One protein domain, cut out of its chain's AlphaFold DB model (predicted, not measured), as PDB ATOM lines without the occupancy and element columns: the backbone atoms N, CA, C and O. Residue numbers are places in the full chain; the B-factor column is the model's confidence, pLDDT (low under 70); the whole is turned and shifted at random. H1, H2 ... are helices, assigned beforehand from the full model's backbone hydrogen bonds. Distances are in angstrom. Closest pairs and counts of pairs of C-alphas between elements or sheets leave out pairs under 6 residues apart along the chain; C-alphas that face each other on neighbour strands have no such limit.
ATOM      1  N   GLY A  22     -21.864  30.772 -32.734       88.12
ATOM      2  CA  GLY A  22     -21.183  29.482 -32.605       88.12
ATOM      3  C   GLY A  22     -19.656  29.586 -32.551       88.12
ATOM      4  O   GLY A  22     -19.029  28.739 -31.933       88.12
ATOM      5  N   GLU A  23     -19.060  30.621 -33.151       87.88
ATOM      6  CA  GLU A  23     -17.612  30.839 -33.080       87.88
ATOM      7  C   GLU A  23     -17.203  31.403 -31.716       87.88
ATOM      8  O   GLU A  23     -16.221  30.959 -31.131       87.88
ATOM      9  N   LEU A  24     -18.013  32.310 -31.160       85.94
ATOM     10  CA  LEU A  24     -17.819  32.806 -29.798       85.94
ATOM     11  C   LEU A  24     -17.938  31.672 -28.775       85.94
ATOM     12  O   LEU A  24     -17.058  31.533 -27.937       85.94
ATOM     13  N   ASN A  25     -18.951  30.810 -28.888       87.06
ATOM     14  CA  ASN A  25     -19.158  29.690 -27.959       87.06
ATOM     15  C   ASN A  25     -18.053  28.620 -28.012       87.06
ATOM     16  O   ASN A  25     -17.912  27.848 -27.071       87.06
ATOM     17  N   ARG A  26     -17.289  28.529 -29.111       88.56
ATOM     18  CA  ARG A  26     -16.145  27.605 -29.211       88.56
ATOM     19  C   ARG A  26     -14.947  28.064 -28.384       88.56
ATOM     20  O   ARG A  26     -14.166  27.224 -27.956       88.56
ATOM     21  N   ILE A  27     -14.784  29.376 -28.223       87.38
ATOM     22  CA  ILE A  27     -13.598  29.992 -27.614       87.38
ATOM     23  C   ILE A  27     -13.907  30.474 -26.192       87.38
ATOM     24  O   ILE A  27     -13.090  30.328 -25.287       87.38
ATOM     25  N   LEU A  28     -15.085  31.063 -25.989       83.62
ATOM     26  CA  LEU A  28     -15.487  31.661 -24.725       83.62
ATOM     27  C   LEU A  28     -16.052  30.608 -23.767       83.62
ATOM     28  O   LEU A  28     -16.895  29.794 -24.138       83.62
ATOM     29  N   LYS A  29     -15.609  30.673 -22.509       83.56
ATOM     30  CA  LYS A  29     -16.205  29.947 -21.375       83.56
ATOM     31  C   LYS A  29     -17.470  30.680 -20.895       83.56
ATOM     32  O   LYS A  29     -17.642  31.858 -21.200       83.56
ATOM     33  N   GLU A  30     -18.331  30.003 -20.133       80.31
ATOM     34  CA  GLU A  30     -19.655  30.523 -19.727       80.31
ATOM     35  C   GLU A  30     -19.606  31.904 -19.044       80.31
ATOM     36  O   GLU A  30     -20.451  32.750 -19.321       80.31
ATOM     37  N   ASP A  31     -18.574  32.175 -18.238       79.38
ATOM     38  CA  ASP A  31     -18.415  33.437 -17.495       79.38
ATOM     39  C   ASP A  31     -17.520  34.479 -18.195       79.38
ATOM     40  O   ASP A  31     -17.034  35.433 -17.569       79.38
ATOM     41  N   ALA A  32     -17.234  34.301 -19.488       82.56
ATOM     42  CA  ALA A  32     -16.334  35.195 -20.204       82.56
ATOM     43  C   ALA A  32     -16.944  36.606 -20.383       82.56
ATOM     44  O   ALA A  32     -18.076  36.740 -20.858       82.56
ATOM     45  N   PRO A  33     -16.203  37.686 -20.069       79.56
ATOM     46  CA  PRO A  33     -16.667  39.044 -20.322       79.56
ATOM     47  C   PRO A  33     -16.653  39.347 -21.827       79.56
ATOM     48  O   PRO A  33     -15.621  39.236 -22.489       79.56
ATOM     49  N   VAL A  34     -17.797  39.775 -22.369       83.75
ATOM     50  CA  VAL A  34     -17.938  40.140 -23.787       83.75
ATOM     51  C   VAL A  34     -18.264  41.619 -23.918       83.75
ATOM     52  O   VAL A  34     -19.251  42.114 -23.374       83.75
ATOM     53  N   LEU A  35     -17.453  42.327 -24.700       82.44
ATOM     54  CA  LEU A  35     -17.719  43.714 -25.052       82.44
ATOM     55  C   LEU A  35     -18.698  43.774 -26.225       82.44
ATOM     56  O   LEU A  35     -18.401  43.338 -27.336       82.44
ATOM     57  N   VAL A  36     -19.859  44.369 -25.977       83.88
ATOM     58  CA  VAL A  36     -20.889  44.627 -26.988       83.88
ATOM     59  C   VAL A  36     -21.197  46.118 -27.067       83.88
ATOM     60  O   VAL A  36     -21.005  46.873 -26.115       83.88
ATOM     61  N   ASN A  37     -21.702  46.569 -28.215       83.62
ATOM     62  CA  ASN A  37     -22.198  47.937 -28.344       83.62
ATOM     63  C   ASN A  37     -23.412  48.140 -27.421       83.62
ATOM     64  O   ASN A  37     -24.342  47.335 -27.435       83.62
ATOM     65  N   ARG A  38     -23.446  49.260 -26.692       81.94
ATOM     66  CA  ARG A  38     -24.556  49.652 -25.813       81.94
ATOM     67  C   ARG A  38     -25.930  49.519 -26.474       81.94
ATOM     68  O   ARG A  38     -26.816  48.905 -25.896       81.94
ATOM     69  N   ARG A  39     -26.105  50.039 -27.698       84.19
ATOM     70  CA  ARG A  39     -27.404  49.955 -28.399       84.19
ATOM     71  C   ARG A  39     -27.820  48.508 -28.674       84.19
ATOM     72  O   ARG A  39     -29.002  48.194 -28.648       84.19
ATOM     73  N   TYR A  40     -26.853  47.632 -28.936       83.81
ATOM     74  CA  TYR A  40     -27.112  46.215 -29.173       83.81
ATOM     75  C   TYR A  40     -27.528  45.500 -27.880       83.81
ATOM     76  O   TYR A  40     -28.499  44.747 -27.885       83.81
ATOM     77  N   ALA A  41     -26.863  45.809 -26.762       85.81
ATOM     78  CA  ALA A  41     -27.239  45.299 -25.444       85.81
ATOM     79  C   ALA A  41     -28.649  45.744 -25.022       85.81
ATOM     80  O   ALA A  41     -29.424  44.925 -24.537       85.81
ATOM     81  N   GLU A  42     -29.005  47.009 -25.261       85.69
ATOM     82  CA  GLU A  42     -30.336  47.551 -24.950       85.69
ATOM     83  C   GLU A  42     -31.445  46.853 -25.755       85.69
ATOM     84  O   GLU A  42     -32.470  46.472 -25.187       85.69
ATOM     85  N   LEU A  43     -31.231  46.623 -27.057       91.81
ATOM     86  CA  LEU A  43     -32.189  45.915 -27.917       91.81
ATOM     87  C   LEU A  43     -32.451  44.481 -27.446       91.81
ATOM     88  O   LEU A  43     -33.587  44.011 -27.499       91.81
ATOM     89  N   LEU A  44     -31.408  43.802 -26.970       89.25
ATOM     90  CA  LEU A  44     -31.488  42.435 -26.458       89.25
ATOM     91  C   LEU A  44     -31.835  42.366 -24.961       89.25
ATOM     92  O   LEU A  44     -31.952  41.269 -24.422       89.25
ATOM     93  N   LYS A  45     -32.021  43.517 -24.296       90.44
ATOM     94  CA  LYS A  45     -32.280  43.641 -22.849       90.44
ATOM     95  C   LYS A  45     -31.243  42.916 -21.981       90.44
ATOM     96  O   LYS A  45     -31.583  42.328 -20.955       90.44
ATOM     97  N   LEU A  46     -29.979  42.964 -22.395       85.62
ATOM     98  CA  LEU A  46     -28.866  42.392 -21.640       85.62
ATOM     99  C   LEU A  46     -28.507  43.306 -20.461       85.62
ATOM    100  O   LEU A  46     -28.479  44.529 -20.604       85.62
ATOM    101  N   SER A  47     -28.213  42.719 -19.303       83.88
ATOM    102  CA  SER A  47     -27.673  43.439 -18.148       83.88
ATOM    103  C   SER A  47     -26.152  43.568 -18.263       83.88
ATOM    104  O   SER A  47     -25.465  42.666 -18.738       83.88
ATOM    105  N   GLY A  48     -25.604  44.707 -17.839       80.50
ATOM    106  CA  GLY A  48     -24.166  44.941 -17.878       80.50
ATOM    107  C   GLY A  48     -23.779  46.324 -17.372       80.50
ATOM    108  O   GLY A  48     -24.627  47.201 -17.204       80.50
ATOM    109  N   ASN A  49     -22.481  46.513 -17.142       80.25
ATOM    110  CA  ASN A  49     -21.928  47.785 -16.692       80.25
ATOM    111  C   ASN A  49     -21.399  48.584 -17.894       80.25
ATOM    112  O   ASN A  49     -20.691  48.019 -18.730       80.25
ATOM    113  N   PRO A  50     -21.717  49.885 -18.013       74.69
ATOM    114  CA  PRO A  50     -21.193  50.715 -19.090       74.69
ATOM    115  C   PRO A  50     -19.685  50.934 -18.917       74.69
ATOM    116  O   PRO A  50     -19.218  51.265 -17.829       74.69
ATOM    117  N   ILE A  51     -18.929  50.792 -20.007       70.44
ATOM    118  CA  ILE A  51     -17.469  50.946 -20.020       70.44
ATOM    119  C   ILE A  51     -17.087  52.082 -20.972       70.44
ATOM    120  O   ILE A  51     -17.619  52.196 -22.078       70.44
ATOM    121  N   GLY A  52     -16.163  52.939 -20.533       64.44
ATOM    122  CA  GLY A  52     -15.611  54.015 -21.351       64.44
ATOM    123  C   GLY A  52     -14.696  53.474 -22.453       64.44
ATOM    124  O   GLY A  52     -13.800  52.676 -22.193       64.44
ATOM    125  N   ILE A  53     -14.898  53.924 -23.693       58.09
ATOM    126  CA  ILE A  53     -14.112  53.476 -24.850       58.09
ATOM    127  C   ILE A  53     -12.768  54.211 -24.845       58.09
ATOM    128  O   ILE A  53     -12.604  55.258 -25.466       58.09
ATOM    129  N   SER A  54     -11.792  53.661 -24.131       62.12
ATOM    130  CA  SER A  54     -10.380  53.968 -24.354       62.12
ATOM    131  C   SER A  54      -9.615  52.662 -24.549       62.12
ATOM    132  O   SER A  54      -9.958  51.641 -23.955       62.12
ATOM    133  N   ALA A  55      -8.587  52.666 -25.401       61.03
ATOM    134  CA  ALA A  55      -7.811  51.458 -25.692       61.03
ATOM    135  C   ALA A  55      -7.148  50.867 -24.431       61.03
ATOM    136  O   ALA A  55      -6.987  49.654 -24.339       61.03
ATOM    137  N   ALA A  56      -6.813  51.715 -23.452       62.62
ATOM    138  CA  ALA A  56      -6.311  51.290 -22.148       62.62
ATOM    139  C   ALA A  56      -7.380  50.527 -21.350       62.62
ATOM    140  O   ALA A  56      -7.114  49.434 -20.868       62.62
ATOM    141  N   VAL A  57      -8.609  51.050 -21.309       62.72
ATOM    142  CA  VAL A  57      -9.731  50.429 -20.590       62.72
ATOM    143  C   VAL A  57     -10.162  49.110 -21.235       62.72
ATOM    144  O   VAL A  57     -10.501  48.170 -20.528       62.72
ATOM    145  N   ILE A  58     -10.109  48.997 -22.568       66.75
ATOM    146  CA  ILE A  58     -10.405  47.731 -23.265       66.75
ATOM    147  C   ILE A  58      -9.365  46.666 -22.901       66.75
ATOM    148  O   ILE A  58      -9.738  45.542 -22.581       66.75
ATOM    149  N   LYS A  59      -8.073  47.019 -22.913       64.94
ATOM    150  CA  LYS A  59      -6.995  46.094 -22.530       64.94
ATOM    151  C   LYS A  59      -7.099  45.663 -21.077       64.94
ATOM    152  O   LYS A  59      -6.906  44.494 -20.792       64.94
ATOM    153  N   GLU A  60      -7.424  46.583 -20.180       66.00
ATOM    154  CA  GLU A  60      -7.610  46.277 -18.765       66.00
ATOM    155  C   GLU A  60      -8.828  45.369 -18.543       66.00
ATOM    156  O   GLU A  60      -8.742  44.350 -17.862       66.00
ATOM    157  N   HIS A  61      -9.955  45.681 -19.184       63.28
ATOM    158  CA  HIS A  61     -11.185  44.908 -19.037       63.28
ATOM    159  C   HIS A  61     -11.079  43.488 -19.613       63.28
ATOM    160  O   HIS A  61     -11.668  42.559 -19.067       63.28
ATOM    161  N   VAL A  62     -10.320  43.318 -20.699       63.41
ATOM    162  CA  VAL A  62     -10.040  42.003 -21.298       63.41
ATOM    163  C   VAL A  62      -8.898  41.287 -20.562       63.41
ATOM    164  O   VAL A  62      -8.926  40.068 -20.431       63.41
ATOM    165  N   GLY A  63      -7.912  42.027 -20.049       54.34
ATOM    166  CA  GLY A  63      -6.681  41.492 -19.460       54.34
ATOM    167  C   GLY A  63      -6.812  40.959 -18.033       54.34
ATOM    168  O   GLY A  63      -6.008  40.127 -17.632       54.34
ATOM    169  N   HIS A  64      -7.829  41.362 -17.264       48.84
ATOM    170  CA  HIS A  64      -7.957  40.953 -15.853       48.84
ATOM    171  C   HIS A  64      -8.462  39.518 -15.608       48.84
ATOM    172  O   HIS A  64      -8.651  39.149 -14.451       48.84
ATOM    173  N   LYS A  65      -8.705  38.686 -16.635       48.31
ATOM    174  CA  LYS A  65      -9.197  37.299 -16.433       48.31
ATOM    175  C   LYS A  65      -8.646  36.236 -17.390       48.31
ATOM    176  O   LYS A  65      -9.176  35.127 -17.420       48.31
TER     177      LYS A  65
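AT A GLANCE: This is residues 22 to 65 of the 84 residues of an uncharacterized protein of Candidatus Pacearchaeota archaeon (UniProt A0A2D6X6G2). Three short helices stand at the corners of an open triangle, H1 and H3 well away from each other and H2 at the third corner, and no helix touches another. The link from H1 to H2 runs through the middle of the triangle, past Val 34 and Leu 35, while the longer link from H2 to H3 folds back and then makes the side between those two corners. The printed part has 44 residues with three named helices, in the order H1, H2, H3 along the chain, and no named strand. The class is all helix, though under half of the residues, 21 of 44, are in named elements. The whole is only just loose, close to compact, with a radius of gyration of the C-alphas of 11.6 A and spans of 28 by 25 by 15 A.

HOW THE PARTS SIT: From the first printed residue, H1 takes residues 22 to 27, and a short link of 10 residues joins it to H2, residues 38 to 43. H1 and H2 are apart, with no C-alpha of the one within 8 A of the other. A long link of 11 residues then joins H2 to H3, residues 55 to 63. H2 and H3 are apart by the same measure, and so are H1 and H3. Three stretches stand free, with no C-alpha 8 or more residues away along the chain within 10 A: residues 25 to 31, of which 25 to 27 belong to H1; residues 39 to 45, of which 39 to 43 belong to H2; and residues 52 to 57, of which 55 to 57 belong to H3. In H2 and H3 every O i to N i+4 pair is within hydrogen-bond range, and in H1 1 of 2 is.

IN THESE COORDINATES: H1 runs from Gly 22, with its C-alpha at (-21.183, 29.482, -32.605), to Ile 27, a length of 9.1 A. H2 runs from Arg 38, with its C-alpha at (-24.556, 49.652, -25.813), to Leu 43, a length of 8.8 A. H3, the longest helix with 9 residues, runs from Ala 55 to Gly 63, whose C-alpha is at (-6.681, 41.492, -19.460), a length of 11.8 A.

THE WHOLE: The two C-alphas farthest apart in the domain are those of Gly 22 and Ala 56, at 28.4 A. The first and last printed C-alphas, those of Gly 22 and Lys 65, are 21.6 A apart. The printed part has no cut, and its long link is the one from H2 to H3. The mean pLDDT of the printed part is 76.4, and residues 52 to 65 are under 70; the mean is 87 for H1, 86 for H2 and 63 for H3.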